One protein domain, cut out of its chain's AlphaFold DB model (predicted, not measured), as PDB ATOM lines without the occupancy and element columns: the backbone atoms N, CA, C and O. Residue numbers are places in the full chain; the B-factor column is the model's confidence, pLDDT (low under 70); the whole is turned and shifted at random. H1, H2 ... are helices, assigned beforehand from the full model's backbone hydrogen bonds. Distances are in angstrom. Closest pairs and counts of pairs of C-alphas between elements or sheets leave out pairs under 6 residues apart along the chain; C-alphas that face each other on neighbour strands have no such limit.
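AT A GLANCE: This is residues 2 to 90 and 123 to 173 of the 442 residues of an uncharacterized protein of Coptis chinensis (UniProt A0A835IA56). Three helices, H3, H4 and H5, make an up-and-down bundle, and H8 crosses H5 on one side of it, with H6 and H7 packed on H8. The hairpin of H1 and H2 lies on the opposite side of the bundle from H6 and H8, with few contacts to it. The printed part has 140 residues with eight named helices, H1 to H8 in order along the chain, and no named strand; the class is all helix. The whole is compact, with a radius of gyration of the C-alphas of 15.8 A, and spans 49 by 39 by 30 A.

HOW THE PARTS SIT: The longest helix is H4, residues 45 to 64. H3, residues 28 to 41, H4 and H5, residues 70 to 81, form the bundle, up and down, each running against the one before it. H3 touches H4 with residues 39 to 40 alone, at a shallow tilt of 17 degrees, opposite ways; their closest C-alphas, of Tyr 39 and Ala 48, are 5.8 A apart. H4 and H5 form a hairpin at 8 degrees, closest at the C-alphas of Leu 59 and Val 73, 6.6 A. H5 is the hub, touching four helices. It touches H3 the same way at 26 degrees, closest at the C-alphas of Asn 36 and Phe 80, 4.7 A. H8, residues 155 to 173, is about perpendicular to H5 at 78 degrees, and the closest C-alphas, of Ala 78 and Leu 166, are 6.1 A apart. H7, residues 138 to 147, only just touches H5, only at their ends, with 3 pairs of C-alphas within 8 A, the closest those of Tyr 72 and His 147, 5.9 A. H7 touches H8 at a steep tilt of 41 degrees, closest at the C-alphas of Leu 141 and Met 159, 6.7 A. H6, residues 123 to 135, touches H8 at 39 degrees, opposite ways, closest at the C-alphas of Leu 133 and Val 160, 6.0 A. H1, residues 2 to 10, and H2, residues 18 to 25, form a hairpin at 41 degrees, with the C-alphas of Ser 10 and Ser 18 closest at 4.9 A. H1 is close to H4 but not clearly touching; their closest C-alphas, of Ser 4 and Val 58, are 7.4 A apart. H2 and H3 meet only through their link. The helix packing is part aligned, part crossed. In each of the eight helices every O i to N i+4 pair is within hydrogen-bond range.

IN THESE COORDINATES: H4 measures 28.0 A from C-alpha 45 at (145.800, 123.501, 94.631) to C-alpha 64, H8 27.5 A, H3 19.8 A, H6 18.5 A and H5 16.3 A. H1 begins at C-alpha 2, (120.840, 125.470, 88.070), and H8 ends at C-alpha 173, (136.354, 137.045, 112.340).

THE WHOLE: The C-alphas farthest apart, of Val 14 and Met 124, are 51.8 A apart. Residues 91 to 122 are not printed, and C-alphas 90 and 123 are 32.1 A apart across the cut. Of the links printed whole, none is long. The mean pLDDT of the printed part is 86.3; residues 83 to 90, 123 to 127 and 169 to 173 are under 70.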
ATOM      1  N   LEU A   2     122.217 125.963  87.846       88.81
ATOM      2  CA  LEU A   2     120.840 125.470  88.070       88.81
ATOM      3  C   LEU A   2     120.175 125.790  89.429       88.81
ATOM      4  O   LEU A   2     119.141 126.444  89.443       88.81
ATOM      5  N   VAL A   3     120.747 125.380  90.572       89.06
ATOM      6  CA  VAL A   3     120.166 125.661  91.909       89.06
ATOM      7  C   VAL A   3     120.012 127.165  92.179       89.06
ATOM      8  O   VAL A   3     118.983 127.594  92.682       89.06
ATOM      9  N   SER A   4     120.999 127.975  91.796       89.25
ATOM     10  CA  SER A   4     120.944 129.436  91.911       89.25
ATOM     11  C   SER A   4     119.894 130.050  90.987       89.25
ATOM     12  O   SER A   4     119.259 131.026  91.367       89.25
ATOM     13  N   ASP A   5     119.696 129.477  89.799       90.81
ATOM     14  CA  ASP A   5     118.722 129.971  88.820       90.81
ATOM     15  C   ASP A   5     117.289 129.641  89.283       90.81
ATOM     16  O   ASP A   5     116.395 130.483  89.216       90.81
ATOM     17  N   ILE A   6     117.071 128.442  89.838       91.50
ATOM     18  CA  ILE A   6     115.794 128.058  90.461       91.50
ATOM     19  C   ILE A   6     115.521 128.921  91.698       91.50
ATOM     20  O   ILE A   6     114.407 129.409  91.853       91.50
ATOM     21  N   LEU A   7     116.522 129.154  92.554       89.81
ATOM     22  CA  LEU A   7     116.377 130.012  93.731       89.81
ATOM     23  C   LEU A   7     116.063 131.468  93.362       89.81
ATOM     24  O   LEU A   7     115.186 132.061  93.982       89.81
ATOM     25  N   HIS A   8     116.691 132.022  92.322       87.81
ATOM     26  CA  HIS A   8     116.349 133.352  91.808       87.81
ATOM     27  C   HIS A   8     114.878 133.428  91.368       87.81
ATOM     28  O   HIS A   8     114.140 134.322  91.776       87.81
ATOM     29  N   ASN A   9     114.428 132.434  90.596       89.50
ATOM     30  CA  ASN A   9     113.046 132.343  90.129       89.50
ATOM     31  C   ASN A   9     112.042 132.008  91.250       89.50
ATOM     32  O   ASN A   9     110.856 132.294  91.105       89.50
ATOM     33  N   SER A  10     112.488 131.427  92.371       88.44
ATOM     34  CA  SER A  10     111.621 131.088  93.512       88.44
ATOM     35  C   SER A  10     111.046 132.317  94.225       88.44
ATOM     36  O   SER A  10     109.993 132.212  94.850       88.44
ATOM     37  N   SER A  11     111.689 133.480  94.066       83.25
ATOM     38  CA  SER A  11     111.217 134.781  94.563       83.25
ATOM     39  C   SER A  11     110.244 135.490  93.609       83.25
ATOM     40  O   SER A  11     109.809 136.605  93.896       83.25
ATOM     41  N   ALA A  12     109.900 134.894  92.461       86.56
ATOM     42  CA  ALA A  12     108.861 135.439  91.592       86.56
ATOM     43  C   ALA A  12     107.475 135.313  92.263       86.56
ATOM     44  O   ALA A  12     107.218 134.300  92.919       86.56
ATOM     45  N   PRO A  13     106.543 136.267  92.053       82.19
ATOM     46  CA  PRO A  13     105.189 136.242  92.621       82.19
ATOM     47  C   PRO A  13     104.280 135.240  91.882       82.19
ATOM     48  O   PRO A  13     103.226 135.576  91.344       82.19
ATOM     49  N   VAL A  14     104.720 133.984  91.816       85.88
ATOM     50  CA  VAL A  14     104.037 132.859  91.183       85.88
ATOM     51  C   VAL A  14     103.683 131.856  92.273       85.88
ATOM     52  O   VAL A  14     104.520 131.470  93.089       85.88
ATOM     53  N   ARG A  15     102.424 131.407  92.291       88.56
ATOM     54  CA  ARG A  15     101.921 130.470  93.302       88.56
ATOM     55  C   ARG A  15     102.813 129.222  93.381       88.56
ATOM     56  O   ARG A  15     103.065 128.577  92.367       88.56
ATOM     57  N   ASN A  16     103.232 128.874  94.597       86.19
ATOM     58  CA  ASN A  16     104.151 127.776  94.934       86.19
ATOM     59  C   ASN A  16     105.628 127.963  94.514       86.19
ATOM     60  O   ASN A  16     106.416 127.049  94.748       86.19
ATOM     61  N   ALA A  17     106.045 129.103  93.947       87.94
ATOM     62  CA  ALA A  17     107.456 129.339  93.609       87.94
ATOM     63  C   ALA A  17     108.351 129.378  94.863       87.94
ATOM     64  O   ALA A  17     109.377 128.696  94.917       87.94
ATOM     65  N   SER A  18     107.901 130.058  95.919       87.50
ATOM     66  CA  SER A  18     108.603 130.145  97.207       87.50
ATOM     67  C   SER A  18     108.804 128.787  97.898       87.50
ATOM     68  O   SER A  18     109.761 128.616  98.649       87.50
ATOM     69  N   ALA A  19     107.995 127.768  97.586       91.06
ATOM     70  CA  ALA A  19     108.169 126.422  98.139       91.06
ATOM     71  C   ALA A  19     109.493 125.754  97.708       91.06
ATOM     72  O   ALA A  19     109.987 124.864  98.405       91.06
ATOM     73  N   TYR A  20     110.097 126.177  96.589       91.56
ATOM     74  CA  TYR A  20     111.432 125.715  96.200       91.56
ATOM     75  C   TYR A  20     112.516 126.248  97.148       91.56
ATOM     76  O   TYR A  20     113.384 125.469  97.539       91.56
ATOM     77  N   ARG A  21     112.432 127.517  97.585       91.69
ATOM     78  CA  ARG A  21     113.343 128.123  98.578       91.69
ATOM     79  C   ARG A  21     113.381 127.283  99.853       91.69
ATOM     80  O   ARG A  21     114.452 126.822 100.230       91.69
ATOM     81  N   THR A  22     112.220 126.978 100.435       91.06
ATOM     82  CA  THR A  22     112.104 126.173 101.666       91.06
ATOM     83  C   THR A  22     112.613 124.734 101.496       91.06
ATOM     84  O   THR A  22     113.228 124.179 102.403       91.06
ATOM     85  N   LYS A  23     112.409 124.106 100.327       92.06
ATOM     86  CA  LYS A  23     112.967 122.767 100.046       92.06
ATOM     87  C   LYS A  23     114.490 122.778  99.902       92.06
ATOM     88  O   LYS A  23     115.146 121.836 100.344       92.06
ATOM     89  N   PHE A  24     115.057 123.828  99.309       92.88
ATOM     90  CA  PHE A  24     116.506 124.012  99.278       92.88
ATOM     91  C   PHE A  24     117.063 124.341 100.665       92.88
ATOM     92  O   PHE A  24     118.086 123.786 101.037       92.88
ATOM     93  N   GLU A  25     116.374 125.139 101.478       93.19
ATOM     94  CA  GLU A  25     116.767 125.434 102.865       93.19
ATOM     95  C   GLU A  25     116.933 124.163 103.724       93.19
ATOM     96  O   GLU A  25     117.850 124.059 104.531       93.19
ATOM     97  N   ALA A  26     116.104 123.142 103.494       91.75
ATOM     98  CA  ALA A  26     116.225 121.856 104.183       91.75
ATOM     99  C   ALA A  26     117.363 120.946 103.666       91.75
ATOM    100  O   ALA A  26     117.726 120.002 104.359       91.75
ATOM    101  N   THR A  27     117.896 121.174 102.458       92.75
ATOM    102  CA  THR A  27     118.808 120.234 101.756       92.75
ATOM    103  C   THR A  27     120.184 120.813 101.420       92.75
ATOM    104  O   THR A  27     121.153 120.073 101.253       92.75
ATOM    105  N   LEU A  28     120.306 122.138 101.347       94.38
ATOM    106  CA  LEU A  28     121.562 122.843 101.091       94.38
ATOM    107  C   LEU A  28     122.678 122.538 102.105       94.38
ATOM    108  O   LEU A  28     123.821 122.474 101.653       94.38
ATOM    109  N   PRO A  29     122.419 122.320 103.413       93.88
ATOM    110  CA  PRO A  29     123.484 121.964 104.348       93.88
ATOM    111  C   PRO A  29     124.157 120.630 103.995       93.88
ATOM    112  O   PRO A  29     125.381 120.558 103.955       93.88
ATOM    113  N   ASP A  30     123.379 119.606 103.634       91.44
ATOM    114  CA  ASP A  30     123.887 118.277 103.247       91.44
ATOM    115  C   ASP A  30     124.595 118.307 101.877       91.44
ATOM    116  O   ASP A  30     125.609 117.641 101.644       91.44
ATOM    117  N   ILE A  31     124.105 119.147 100.960       92.31
ATOM    118  CA  ILE A  31     124.793 119.436  99.695       92.31
ATOM    119  C   ILE A  31     126.142 120.122  99.965       92.31
ATOM    120  O   ILE A  31     127.124 119.838  99.280       92.31
ATOM    121  N   MET A  32     126.223 121.010 100.960       93.62
ATOM    122  CA  MET A  32     127.456 121.730 101.284       93.62
ATOM    123  C   MET A  32     128.509 120.843 101.950       93.62
ATOM    124  O   MET A  32     129.689 120.961 101.633       93.62
ATOM    125  N   GLU A  33     128.074 119.920 102.805       91.25
ATOM    126  CA  GLU A  33     128.884 118.811 103.316       91.25
ATOM    127  C   GLU A  33     129.519 118.005 102.160       91.25
ATOM    128  O   GLU A  33     130.730 117.799 102.119       91.25
ATOM    129  N   SER A  34     128.738 117.695 101.122       89.94
ATOM    130  CA  SER A  34     129.234 117.001  99.920       89.94
ATOM    131  C   SER A  34     130.243 117.834  99.107       89.94
ATOM    132  O   SER A  34     131.178 117.298  98.508       89.94
ATOM    133  N   PHE A  35     130.073 119.161  99.071       90.25
ATOM    134  CA  PHE A  35     131.045 120.073  98.457       90.25
ATOM    135  C   PHE A  35     132.330 120.218  99.285       90.25
ATOM    136  O   PHE A  35     133.384 120.458  98.691       90.25
ATOM    137  N   ASN A  36     132.267 120.061 100.611       91.75
ATOM    138  CA  ASN A  36     133.439 120.012 101.485       91.75
ATOM    139  C   ASN A  36     134.274 118.750 101.202       91.75
ATOM    140  O   ASN A  36     135.459 118.878 100.901       91.75
ATOM    141  N   ASP A  37     133.651 117.566 101.134       89.12
ATOM    142  CA  ASP A  37     134.335 116.316 100.754       89.12
ATOM    143  C   ASP A  37     134.991 116.407  99.359       89.12
ATOM    144  O   ASP A  37     136.134 115.979  99.151       89.12
ATOM    145  N   LEU A  38     134.304 117.023  98.385       89.38
ATOM    146  CA  LEU A  38     134.879 117.293  97.064       89.38
ATOM    147  C   LEU A  38     136.068 118.267  97.142       89.38
ATOM    148  O   LEU A  38     137.089 118.050  96.499       89.38
ATOM    149  N   TYR A  39     135.965 119.341  97.924       88.50
ATOM    150  CA  TYR A  39     137.057 120.301  98.096       88.50
ATOM    151  C   TYR A  39     138.290 119.664  98.762       88.50
ATOM    152  O   TYR A  39     139.412 119.913  98.318       88.50
ATOM    153  N   CYS A  40     138.093 118.796  99.758       87.69
ATOM    154  CA  CYS A  40     139.165 118.077 100.448       87.69
ATOM    155  C   CYS A  40     139.810 116.966  99.601       87.69
ATOM    156  O   CYS A  40     141.010 116.728  99.733       87.69
ATOM    157  N   SER A  41     139.059 116.306  98.714       87.81
ATOM    158  CA  SER A  41     139.596 115.260  97.824       87.81
ATOM    159  C   SER A  41     140.377 115.802  96.617       87.81
ATOM    160  O   SER A  41     141.196 115.085  96.036       87.81
ATOM    161  N   VAL A  42     140.204 117.077  96.244       88.69
ATOM    162  CA  VAL A  42     140.947 117.697  95.133       88.69
ATOM    163  C   VAL A  42     142.410 117.957  95.517       88.69
ATOM    164  O   VAL A  42     142.766 118.978  96.100       88.69
ATOM    165  N   THR A  43     143.307 117.071  95.075       87.25
ATOM    166  CA  THR A  43     144.766 117.174  95.297       87.25
ATOM    167  C   THR A  43     145.404 118.416  94.646       87.25
ATOM    168  O   THR A  43     146.464 118.888  95.061       87.25
ATOM    169  N   GLY A  44     144.787 118.960  93.591       90.44
ATOM    170  CA  GLY A  44     145.311 120.102  92.841       90.44
ATOM    171  C   GLY A  44     144.979 121.450  93.488       90.44
ATOM    172  O   GLY A  44     143.831 121.888  93.450       90.44
ATOM    173  N   ARG A  45     145.990 122.179  93.985       89.56
ATOM    174  CA  ARG A  45     145.800 123.501  94.631       89.56
ATOM    175  C   ARG A  45     145.024 124.506  93.767       89.56
ATOM    176  O   ARG A  45     144.149 125.198  94.272       89.56
ATOM    177  N   ILE A  46     145.326 124.573  92.465       93.19
ATOM    178  CA  ILE A  46     144.673 125.507  91.527       93.19
ATOM    179  C   ILE A  46     143.193 125.142  91.339       93.19
ATOM    180  O   ILE A  46     142.328 126.014  91.369       93.19
ATOM    181  N   THR A  47     142.888 123.852  91.177       92.50
ATOM    182  CA  THR A  47     141.516 123.355  91.000       92.50
ATOM    183  C   THR A  47     140.686 123.481  92.277       92.50
ATOM    184  O   THR A  47     139.532 123.899  92.194       92.50
ATOM    185  N   ALA A  48     141.272 123.214  93.449       90.12
ATOM    186  CA  ALA A  48     140.617 123.404  94.744       90.12
ATOM    187  C   ALA A  48     140.289 124.886  94.990       90.12
ATOM    188  O   ALA A  48     139.153 125.225  95.319       90.12
ATOM    189  N   GLN A  49     141.246 125.787  94.740       92.38
ATOM    190  CA  GLN A  49     141.031 127.231  94.861       92.38
ATOM    191  C   GLN A  49     139.949 127.734  93.887       92.38
ATOM    192  O   GLN A  49     139.061 128.481  94.294       92.38
ATOM    193  N   ALA A  50     139.952 127.270  92.633       93.31
ATOM    194  CA  ALA A  50     138.924 127.628  91.654       93.31
ATOM    195  C   ALA A  50     137.520 127.107  92.029       93.31
ATOM    196  O   ALA A  50     136.525 127.786  91.767       93.31
ATOM    197  N   LEU A  51     137.416 125.924  92.653       92.19
ATOM    198  CA  LEU A  51     136.160 125.426  93.226       92.19
ATOM    199  C   LEU A  51     135.705 126.324  94.385       92.19
ATOM    200  O   LEU A  51     134.566 126.791  94.382       92.19
ATOM    201  N   LYS A  52     136.609 126.628  95.324       93.12
ATOM    202  CA  LYS A  52     136.343 127.482  96.488       93.12
ATOM    203  C   LYS A  52     135.844 128.868  96.100       93.12
ATOM    204  O   LYS A  52     134.822 129.313  96.616       93.12
ATOM    205  N   GLU A  53     136.499 129.526  95.148       94.50
ATOM    206  CA  GLU A  53     136.070 130.831  94.634       94.50
ATOM    207  C   GLU A  53     134.670 130.779  94.009       94.50
ATOM    208  O   GLU A  53     133.860 131.679  94.234       94.50
ATOM    209  N   ARG A  54     134.342 129.711  93.269       94.00
ATOM    210  CA  ARG A  54     133.015 129.535  92.659       94.00
ATOM    211  C   ARG A  54     131.924 129.309  93.706       94.00
ATOM    212  O   ARG A  54     130.886 129.962  93.621       94.00
ATOM    213  N   VAL A  55     132.149 128.429  94.685       94.38
ATOM    214  CA  VAL A  55     131.170 128.133  95.749       94.38
ATOM    215  C   VAL A  55     130.938 129.366  96.624       94.38
ATOM    216  O   VAL A  55     129.795 129.793  96.787       94.38
ATOM    217  N   LEU A  56     132.005 130.014  97.104       94.75
ATOM    218  CA  LEU A  56     131.889 131.220  97.928       94.75
ATOM    219  C   LEU A  56     131.227 132.383  97.173       94.75
ATOM    220  O   LEU A  56     130.447 133.120  97.773       94.75
ATOM    221  N   LYS A  57     131.465 132.526  95.860       95.19
ATOM    222  CA  LYS A  57     130.773 133.529  95.037       95.19
ATOM    223  C   LYS A  57     129.273 133.250  94.914       95.19
ATOM    224  O   LYS A  57     128.493 134.193  94.981       95.19
ATOM    225  N   VAL A  58     128.852 131.990  94.772       94.88
ATOM    226  CA  VAL A  58     127.420 131.629  94.753       94.88
ATOM    227  C   VAL A  58     126.766 131.915  96.108       94.88
ATOM    228  O   VAL A  58     125.717 132.552  96.146       94.88
ATOM    229  N   LEU A  59     127.415 131.549  97.220       94.25
ATOM    230  CA  LEU A  59     126.927 131.878  98.567       94.25
ATOM    231  C   LEU A  59     126.844 133.394  98.803       94.25
ATOM    232  O   LEU A  59     125.898 133.868  99.427       94.25
ATOM    233  N   GLN A  60     127.790 134.171  98.263       94.25
ATOM    234  CA  GLN A  60     127.713 135.631  98.307       94.25
ATOM    235  C   GLN A  60     126.510 136.168  97.526       94.25
ATOM    236  O   GLN A  60     125.802 137.022  98.045       94.25
ATOM    237  N   VAL A  61     126.232 135.638  96.331       94.00
ATOM    238  CA  VAL A  61     125.049 136.021  95.542       94.00
ATOM    239  C   VAL A  61     123.747 135.704  96.289       94.00
ATOM    240  O   VAL A  61     122.827 136.515  96.263       94.00
ATOM    241  N   TRP A  62     123.660 134.584  97.012       93.56
ATOM    242  CA  TRP A  62     122.459 134.245  97.793       93.56
ATOM    243  C   TRP A  62     122.245 135.156  99.008       93.56
ATOM    244  O   TRP A  62     121.106 135.541  99.272       93.56
ATOM    245  N   ALA A  63     123.320 135.556  99.698       92.38
ATOM    246  CA  ALA A  63     123.258 136.617 100.709       92.38
ATOM    247  C   ALA A  63     122.905 137.979 100.078       92.38
ATOM    248  O   ALA A  63     122.150 138.767 100.646       92.38
ATOM    249  N   ASP A  64     123.397 138.251  98.866       91.50
ATOM    250  CA  ASP A  64     123.127 139.498  98.155       91.50
ATOM    251  C   ASP A  64     121.697 139.608  97.604       91.50
ATOM    252  O   ASP A  64     121.207 140.714  97.387       91.50
ATOM    253  N   TRP A  65     121.015 138.482  97.417       90.75
ATOM    254  CA  TRP A  65     119.583 138.411  97.117       90.75
ATOM    255  C   TRP A  65     118.712 138.265  98.376       90.75
ATOM    256  O   TRP A  65     117.500 138.117  98.250       90.75
ATOM    257  N   PHE A  66     119.311 138.279  99.576       88.94
ATOM    258  CA  PHE A  66     118.641 138.044 100.864       88.94
ATOM    259  C   PHE A  66     117.783 136.759 100.910       88.94
ATOM    260  O   PHE A  66     116.797 136.677 101.642       88.94
ATOM    261  N   LEU A  67     118.159 135.724 100.147       87.62
ATOM    262  CA  LEU A  67     117.395 134.470 100.080       87.62
ATOM    263  C   LEU A  67     117.403 133.691 101.399       87.62
ATOM    264  O   LEU A  67     116.470 132.942 101.679       87.62
ATOM    265  N   PHE A  68     118.436 133.868 102.215       91.94
ATOM    266  CA  PHE A  68     118.589 133.220 103.514       91.94
ATOM    267  C   PHE A  68     119.158 134.225 104.522       91.94
ATOM    268  O   PHE A  68     119.722 135.247 104.125       91.94
ATOM    269  N   SER A  69     119.025 133.939 105.820       92.50
ATOM    270  CA  SER A  69     119.619 134.776 106.868       92.50
ATOM    271  C   SER A  69     121.152 134.750 106.800       92.50
ATOM    272  O   SER A  69     121.751 133.762 106.367       92.50
ATOM    273  N   ASP A  70     121.812 135.813 107.270       92.06
ATOM    274  CA  ASP A  70     123.280 135.862 107.291       92.06
ATOM    275  C   ASP A  70     123.884 134.718 108.118       92.06
ATOM    276  O   ASP A  70     124.875 134.127 107.695       92.06
ATOM    277  N   ALA A  71     123.252 134.346 109.237       92.38
ATOM    278  CA  ALA A  71     123.642 133.197 110.058       92.38
ATOM    279  C   ALA A  71     123.600 131.879 109.262       92.38
ATOM    280  O   ALA A  71     124.563 131.111 109.270       92.38
ATOM    281  N   TYR A  72     122.528 131.657 108.495       94.38
ATOM    282  CA  TYR A  72     122.373 130.481 107.640       94.38
ATOM    283  C   TYR A  72     123.440 130.422 106.534       94.38
ATOM    284  O   TYR A  72     124.094 129.395 106.341       94.38
ATOM    285  N   VAL A  73     123.686 131.532 105.823       94.44
ATOM    286  CA  VAL A  73     124.732 131.561 104.782       94.44
ATOM    287  C   VAL A  73     126.134 131.456 105.398       94.44
ATOM    288  O   VAL A  73     127.024 130.858 104.792       94.44
ATOM    289  N   ASN A  74     126.358 131.989 106.602       93.50
ATOM    290  CA  ASN A  74     127.631 131.861 107.308       93.50
ATOM    291  C   ASN A  74     127.926 130.417 107.718       93.50
ATOM    292  O   ASN A  74     129.042 129.965 107.471       93.50
ATOM    293  N   GLY A  75     126.961 129.657 108.241       93.56
ATOM    294  CA  GLY A  75     127.203 128.245 108.549       93.56
ATOM    295  C   GLY A  75     127.326 127.352 107.312       93.56
ATOM    296  O   GLY A  75     128.108 126.402 107.343       93.56
ATOM    297  N   LEU A  76     126.710 127.708 106.175       94.69
ATOM    298  CA  LEU A  76     127.053 127.098 104.881       94.69
ATOM    299  C   LEU A  76     128.515 127.385 104.482       94.69
ATOM    300  O   LEU A  76     129.232 126.470 104.077       94.69
ATOM    301  N   ARG A  77     128.995 128.630 104.627       93.81
ATOM    302  CA  ARG A  77     130.410 128.983 104.373       93.81
ATOM    303  C   ARG A  77     131.356 128.233 105.320       93.81
ATOM    304  O   ARG A  77     132.370 127.715 104.858       93.81
ATOM    305  N   ALA A  78     131.021 128.150 106.609       92.38
ATOM    306  CA  ALA A  78     131.802 127.433 107.616       92.38
ATOM    307  C   ALA A  78     131.844 125.926 107.324       92.38
ATOM    308  O   ALA A  78     132.915 125.332 107.351       92.38
ATOM    309  N   THR A  79     130.707 125.326 106.952       92.19
ATOM    310  CA  THR A  79     130.610 123.919 106.527       92.19
ATOM    311  C   THR A  79     131.497 123.638 105.319       92.19
ATOM    312  O   THR A  79     132.286 122.700 105.346       92.19
ATOM    313  N   PHE A  80     131.437 124.485 104.286       91.94
ATOM    314  CA  PHE A  80     132.253 124.319 103.083       91.94
ATOM    315  C   PHE A  80     133.763 124.381 103.353       91.94
ATOM    316  O   PHE A  80     134.536 123.631 102.759       91.94
ATOM    317  N   LEU A  81     134.186 125.292 104.233       89.88
ATOM    318  CA  LEU A  81     135.595 125.549 104.540       89.88
ATOM    319  C   LEU A  81     136.137 124.714 105.710       89.88
ATOM    320  O   LEU A  81     137.311 124.862 106.048       89.88
ATOM    321  N   ARG A  82     135.310 123.862 106.327       87.12
ATOM    322  CA  ARG A  82     135.679 123.091 107.515       87.12
ATOM    323  C   ARG A  82     136.825 122.127 107.206       87.12
ATOM    324  O   ARG A  82     136.784 121.384 106.230       87.12
ATOM    325  N   SER A  83     137.834 122.121 108.071       69.44
ATOM    326  CA  SER A  83     138.977 121.210 107.985       69.44
ATOM    327  C   SER A  83     138.697 119.947 108.801       69.44
ATOM    328  O   SER A  83     139.017 119.888 109.984       69.44
ATOM    329  N   GLY A  84     138.073 118.945 108.185       61.06
ATOM    330  CA  GLY A  84     137.745 117.666 108.824       61.06
ATOM    331  C   GLY A  84     136.732 116.885 107.994       61.06
ATOM    332  O   GLY A  84     136.084 117.467 107.131       61.06
ATOM    333  N   SER A  85     136.589 115.580 108.233       55.97
ATOM    334  CA  SER A  85     135.623 114.770 107.484       55.97
ATOM    335  C   SER A  85     134.189 115.254 107.713       55.97
ATOM    336  O   SER A  85     133.790 115.598 108.829       55.97
ATOM    337  N   SER A  86     133.395 115.252 106.643       56.50
ATOM    338  CA  SER A  86     131.986 115.642 106.669       56.50
ATOM    339  C   SER A  86     131.142 114.864 107.700       56.50
ATOM    340  O   SER A  86     130.176 115.388 108.269       56.50
ATOM    341  N   GLY A  87     131.503 113.598 107.936       54.56
ATOM    342  CA  GLY A  87     130.697 112.619 108.672       54.56
ATOM    343  C   GLY A  87     129.527 112.058 107.852       54.56
ATOM    344  O   GLY A  87     128.869 111.118 108.290       54.56
ATOM    345  N   VAL A  88     129.288 112.603 106.657       53.56
ATOM    346  CA  VAL A  88     128.421 112.030 105.626       53.56
ATOM    347  C   VAL A  88     129.234 111.010 104.821       53.56
ATOM    348  O   VAL A  88     130.423 111.203 104.578       53.56
ATOM    349  N   THR A  89     128.618 109.900 104.410       50.12
ATOM    350  CA  THR A  89     129.238 108.973 103.450       50.12
ATOM    351  C   THR A  89     129.434 109.687 102.109       50.12
ATOM    352  O   THR A  89     128.426 110.122 101.539       50.12
ATOM    353  N   PRO A  90     130.664 109.786 101.568       52.81
ATOM    354  CA  PRO A  90     130.897 110.470 100.302       52.81
ATOM    355  C   PRO A  90     130.025 109.893  99.184       52.81
ATOM    356  O   PRO A  90     129.867 108.676  99.076       52.81
ATOM    357  N   ALA A 123     140.688 127.270 126.633       52.19
ATOM    358  CA  ALA A 123     140.358 125.867 126.883       52.19
ATOM    359  C   ALA A 123     139.167 125.692 127.848       52.19
ATOM    360  O   ALA A 123     138.304 124.841 127.618       52.19
ATOM    361  N   MET A 124     139.073 126.534 128.887       53.72
ATOM    362  CA  MET A 124     137.954 126.516 129.841       53.72
ATOM    363  C   MET A 124     136.619 126.910 129.187       53.72
ATOM    364  O   MET A 124     135.584 126.329 129.516       53.72
ATOM    365  N   GLY A 125     136.635 127.849 128.234       60.12
ATOM    366  CA  GLY A 125     135.447 128.267 127.483       60.12
ATOM    367  C   GLY A 125     134.945 127.194 126.513       60.12
ATOM    368  O   GLY A 125     133.775 126.816 126.569       60.12
ATOM    369  N   LYS A 126     135.830 126.641 125.670       65.88
ATOM    370  CA  LYS A 126     135.456 125.618 124.672       65.88
ATOM    371  C   LYS A 126     134.919 124.334 125.312       65.88
ATOM    372  O   LYS A 126     133.904 123.801 124.864       65.88
ATOM    373  N   GLY A 127     135.556 123.856 126.386       69.50
ATOM    374  CA  GLY A 127     135.095 122.671 127.118       69.50
ATOM    375  C   GLY A 127     133.722 122.869 127.772       69.50
ATOM    376  O   GLY A 127     132.896 121.955 127.764       69.50
ATOM    377  N   ALA A 128     133.446 124.074 128.285       79.31
ATOM    378  CA  ALA A 128     132.131 124.430 128.810       79.31
ATOM    379  C   ALA A 128     131.076 124.502 127.694       79.31
ATOM    380  O   ALA A 128     130.056 123.829 127.799       79.31
ATOM    381  N   ALA A 129     131.339 125.224 126.598       79.56
ATOM    382  CA  ALA A 129     130.416 125.339 125.465       79.56
ATOM    383  C   ALA A 129     130.051 123.967 124.864       79.56
ATOM    384  O   ALA A 129     128.878 123.688 124.610       79.56
ATOM    385  N   MET A 130     131.029 123.063 124.719       83.25
ATOM    386  CA  MET A 130     130.791 121.688 124.261       83.25
ATOM    387  C   MET A 130     129.874 120.908 125.210       83.25
ATOM    388  O   MET A 130     128.982 120.179 124.763       83.25
ATOM    389  N   LYS A 131     130.065 121.064 126.525       82.38
ATOM    390  CA  LYS A 131     129.236 120.416 127.545       82.38
ATOM    391  C   LYS A 131     127.814 120.985 127.566       82.38
ATOM    392  O   LYS A 131     126.860 120.215 127.580       82.38
ATOM    393  N   GLU A 132     127.660 122.304 127.486       85.69
ATOM    394  CA  GLU A 132     126.348 122.957 127.419       85.69
ATOM    395  C   GLU A 132     125.571 122.529 126.169       85.69
ATOM    396  O   GLU A 132     124.429 122.086 126.275       85.69
ATOM    397  N   LEU A 133     126.201 122.563 124.989       86.00
ATOM    398  CA  LEU A 133     125.569 122.133 123.740       86.00
ATOM    399  C   LEU A 133     125.204 120.641 123.752       86.00
ATOM    400  O   LEU A 133     124.116 120.278 123.307       86.00
ATOM    401  N   SER A 134     126.068 119.765 124.274       85.88
ATOM    402  CA  SER A 134     125.778 118.322 124.341       85.88
ATOM    403  C   SER A 134     124.673 117.962 125.341       85.88
ATOM    404  O   SER A 134     123.957 116.987 125.096       85.88
ATOM    405  N   ASN A 135     124.470 118.769 126.389       89.44
ATOM    406  CA  ASN A 135     123.379 118.625 127.361       89.44
ATOM    407  C   ASN A 135     122.002 119.082 126.838       89.44
ATOM    408  O   ASN A 135     120.984 118.730 127.436       89.44
ATOM    409  N   LEU A 136     121.932 119.847 125.740       90.19
ATOM    410  CA  LEU A 136     120.656 120.330 125.197       90.19
ATOM    411  C   LEU A 136     119.741 119.185 124.701       90.19
ATOM    412  O   LEU A 136     120.219 118.133 124.255       90.19
ATOM    413  N   PRO A 137     118.410 119.384 124.692       92.06
ATOM    414  CA  PRO A 137     117.485 118.529 123.955       92.06
ATOM    415  C   PRO A 137     117.877 118.401 122.476       92.06
ATOM    416  O   PRO A 137     118.330 119.360 121.850       92.06
ATOM    417  N   LEU A 138     117.659 117.220 121.887       89.69
ATOM    418  CA  LEU A 138     117.986 116.966 120.475       89.69
ATOM    419  C   LEU A 138     117.247 117.942 119.538       89.69
ATOM    420  O   LEU A 138     117.840 118.455 118.595       89.69
ATOM    421  N   SER A 139     115.993 118.269 119.857       93.06
ATOM    422  CA  SER A 139     115.178 119.260 119.142       93.06
ATOM    423  C   SER A 139     115.796 120.662 119.121       93.06
ATOM    424  O   SER A 139     115.677 121.369 118.120       93.06
ATOM    425  N   ASP A 140     116.472 121.068 120.198       93.88
ATOM    426  CA  ASP A 140     117.106 122.386 120.291       93.88
ATOM    427  C   ASP A 140     118.423 122.430 119.515       93.88
ATOM    428  O   ASP A 140     118.718 123.439 118.872       93.88
ATOM    429  N   LEU A 141     119.182 121.327 119.513       92.62
ATOM    430  CA  LEU A 141     120.339 121.158 118.630       92.62
ATOM    431  C   LEU A 141     119.918 121.197 117.160       92.62
ATOM    432  O   LEU A 141     120.467 121.992 116.401       92.62
ATOM    433  N   GLU A 142     118.891 120.437 116.766       93.94
ATOM    434  CA  GLU A 142     118.362 120.482 115.400       93.94
ATOM    435  C   GLU A 142     117.909 121.891 115.005       93.94
ATOM    436  O   GLU A 142     118.240 122.365 113.919       93.94
ATOM    437  N   ARG A 143     117.182 122.592 115.884       94.50
ATOM    438  CA  ARG A 143     116.737 123.971 115.640       94.50
ATOM    439  C   ARG A 143     117.921 124.921 115.442       94.50
ATOM    440  O   ARG A 143     117.888 125.736 114.520       94.50
ATOM    441  N   ARG A 144     118.963 124.814 116.275       93.62
ATOM    442  CA  ARG A 144     120.199 125.611 116.166       93.62
ATOM    443  C   ARG A 144     120.969 125.292 114.885       93.62
ATOM    444  O   ARG A 144     121.442 126.216 114.231       93.62
ATOM    445  N   CYS A 145     121.060 124.024 114.490       94.12
ATOM    446  CA  CYS A 145     121.697 123.633 113.235       94.12
ATOM    447  C   CYS A 145     120.929 124.166 112.020       94.12
ATOM    448  O   CYS A 145     121.536 124.825 111.180       94.12
ATOM    449  N   ARG A 146     119.599 123.992 111.963       93.94
ATOM    450  CA  ARG A 146     118.757 124.515 110.869       93.94
ATOM    451  C   ARG A 146     118.864 126.037 110.737       93.94
ATOM    452  O   ARG A 146     119.100 126.523 109.639       93.94
ATOM    453  N   HIS A 147     118.767 126.782 111.845       93.88
ATOM    454  CA  HIS A 147     118.904 128.248 111.847       93.88
ATOM    455  C   HIS A 147     120.235 128.728 111.247       93.88
ATOM    456  O   HIS A 147     120.282 129.747 110.563       93.88
ATOM    457  N   ASN A 148     121.310 127.982 111.502       94.19
ATOM    458  CA  ASN A 148     122.654 128.309 111.047       94.19
ATOM    459  C   ASN A 148     123.054 127.583 109.750       94.19
ATOM    460  O   ASN A 148     124.212 127.642 109.368       94.19
ATOM    461  N   GLY A 149     122.144 126.893 109.052       94.06
ATOM    462  CA  GLY A 149     122.476 126.208 107.795       94.06
ATOM    463  C   GLY A 149     123.488 125.067 107.947       94.06
ATOM    464  O   GLY A 149     124.290 124.823 107.047       94.06
ATOM    465  N   LEU A 150     123.465 124.373 109.089       93.75
ATOM    466  CA  LEU A 150     124.306 123.213 109.392       93.75
ATOM    467  C   LEU A 150     123.533 121.904 109.182       93.75
ATOM    468  O   LEU A 150     122.353 121.808 109.525       93.75
ATOM    469  N   SER A 151     124.215 120.881 108.661       93.31
ATOM    470  CA  SER A 151     123.632 119.549 108.457       93.31
ATOM    471  C   SER A 151     123.249 118.880 109.783       93.31
ATOM    472  O   SER A 151     123.942 119.027 110.797       93.31
ATOM    473  N   LEU A 152     122.165 118.097 109.751       91.69
ATOM    474  CA  LEU A 152     121.703 117.246 110.858       91.69
ATOM    475  C   LEU A 152     122.297 115.821 110.796       91.69
ATOM    476  O   LEU A 152     122.161 115.042 111.740       91.69
ATOM    477  N   VAL A 153     122.961 115.462 109.691       87.19
ATOM    478  CA  VAL A 153     123.495 114.113 109.443       87.19
ATOM    479  C   VAL A 153     124.740 113.861 110.300       87.19
ATOM    480  O   VAL A 153     125.610 114.723 110.404       87.19
ATOM    481  N   GLY A 154     124.845 112.678 110.909       82.44
ATOM    482  CA  GLY A 154     125.949 112.315 111.815       82.44
ATOM    483  C   GLY A 154     125.618 112.419 113.312       82.44
ATOM    484  O   GLY A 154     126.477 112.163 114.150       82.44
ATOM    485  N   GLY A 155     124.372 112.749 113.668       88.69
ATOM    486  CA  GLY A 155     123.875 112.658 115.044       88.69
ATOM    487  C   GLY A 155     124.322 113.792 115.976       88.69
ATOM    488  O   GLY A 155     124.847 114.820 115.547       88.69
ATOM    489  N   ARG A 156     124.062 113.610 117.282       90.88
ATOM    490  CA  ARG A 156     124.226 114.646 118.324       90.88
ATOM    491  C   ARG A 156     125.628 115.254 118.339       90.88
ATOM    492  O   ARG A 156     125.756 116.472 118.336       90.88
ATOM    493  N   GLU A 157     126.658 114.416 118.359       89.25
ATOM    494  CA  GLU A 157     128.050 114.855 118.515       89.25
ATOM    495  C   GLU A 157     128.519 115.688 117.316       89.25
ATOM    496  O   GLU A 157     129.110 116.749 117.508       89.25
ATOM    497  N   MET A 158     128.156 115.288 116.093       87.94
ATOM    498  CA  MET A 158     128.445 116.065 114.883       87.94
ATOM    499  C   MET A 158     127.702 117.405 114.864       87.94
ATOM    500  O   MET A 158     128.295 118.418 114.501       87.94
ATOM    501  N   MET A 159     126.436 117.453 115.298       91.75
ATOM    502  CA  MET A 159     125.700 118.721 115.428       91.75
ATOM    503  C   MET A 159     126.380 119.678 116.422       91.75
ATOM    504  O   MET A 159     126.562 120.855 116.110       91.75
ATOM    505  N   VAL A 160     126.826 119.174 117.580       90.69
ATOM    506  CA  VAL A 160     127.586 119.953 118.575       90.69
ATOM    507  C   VAL A 160     128.922 120.435 117.998       90.69
ATOM    508  O   VAL A 160     129.223 121.623 118.076       90.69
ATOM    509  N   ALA A 161     129.697 119.553 117.360       89.12
ATOM    510  CA  ALA A 161     130.990 119.896 116.766       89.12
ATOM    511  C   ALA A 161     130.869 120.948 115.647       89.12
ATOM    512  O   ALA A 161     131.686 121.869 115.575       89.12
ATOM    513  N   ARG A 162     129.830 120.862 114.803       90.31
ATOM    514  CA  ARG A 162     129.534 121.869 113.768       90.31
ATOM    515  C   ARG A 162     129.167 123.228 114.373       90.31
ATOM    516  O   ARG A 162     129.620 124.245 113.854       90.31
ATOM    517  N   LEU A 163     128.382 123.255 115.455       90.81
ATOM    518  CA  LEU A 163     128.006 124.493 116.151       90.81
ATOM    519  C   LEU A 163     129.213 125.168 116.820       90.81
ATOM    520  O   LEU A 163     129.401 126.365 116.628       90.81
ATOM    521  N   LEU A 164     130.070 124.404 117.509       88.62
ATOM    522  CA  LEU A 164     131.330 124.914 118.071       88.62
ATOM    523  C   LEU A 164     132.250 125.463 116.977       88.62
ATOM    524  O   LEU A 164     132.748 126.578 117.082       88.62
ATOM    525  N   SER A 165     132.420 124.712 115.884       84.44
ATOM    526  CA  SER A 165     133.229 125.157 114.742       84.44
ATOM    527  C   SER A 165     132.716 126.480 114.166       84.44
ATOM    528  O   SER A 165     133.512 127.318 113.754       84.44
ATOM    529  N   LEU A 166     131.398 126.689 114.119       86.19
ATOM    530  CA  LEU A 166     130.801 127.937 113.645       86.19
ATOM    531  C   LEU A 166     131.102 129.105 114.594       86.19
ATOM    532  O   LEU A 166     131.559 130.144 114.127       86.19
ATOM    533  N   GLU A 167     130.913 128.917 115.900       78.88
ATOM    534  CA  GLU A 167     131.196 129.925 116.933       78.88
ATOM    535  C   GLU A 167     132.681 130.345 116.935       78.88
ATOM    536  O   GLU A 167     133.011 131.530 117.015       78.88
ATOM    537  N   GLU A 168     133.597 129.395 116.730       73.19
ATOM    538  CA  GLU A 168     135.027 129.675 116.552       73.19
ATOM    539  C   GLU A 168     135.306 130.544 115.311       73.19
ATOM    540  O   GLU A 168     136.020 131.541 115.405       73.19
ATOM    541  N   ASN A 169     134.683 130.242 114.165       67.12
ATOM    542  CA  ASN A 169     134.823 131.057 112.949       67.12
ATOM    543  C   ASN A 169     134.216 132.470 113.100       67.12
ATOM    544  O   ASN A 169     134.699 133.418 112.478       67.12
ATOM    545  N   GLU A 170     133.148 132.632 113.887       68.50
ATOM    546  CA  GLU A 170     132.547 133.945 114.159       68.50
ATOM    547  C   GLU A 170     133.410 134.784 115.109       68.50
ATOM    548  O   GLU A 170     133.610 135.974 114.856       68.50
ATOM    549  N   THR A 171     133.983 134.168 116.149       60.81
ATOM    550  CA  THR A 171     134.901 134.855 117.072       60.81
ATOM    551  C   THR A 171     136.202 135.272 116.388       60.81
ATOM    552  O   THR A 171     136.576 136.437 116.493       60.81
ATOM    553  N   GLU A 172     136.855 134.395 115.615       55.72
ATOM    554  CA  GLU A 172     138.097 134.726 114.893       55.72
ATOM    555  C   GLU A 172     137.895 135.895 113.912       55.72
ATOM    556  O   GLU A 172     138.701 136.823 113.855       55.72
ATOM    557  N   LYS A 173     136.745 135.937 113.226       55.53
ATOM    558  CA  LYS A 173     136.354 137.045 112.340       55.53
ATOM    559  C   LYS A 173     136.061 138.361 113.080       55.53
ATOM    560  O   LYS A 173     136.057 139.418 112.451       55.53
TER     561      LYS A 173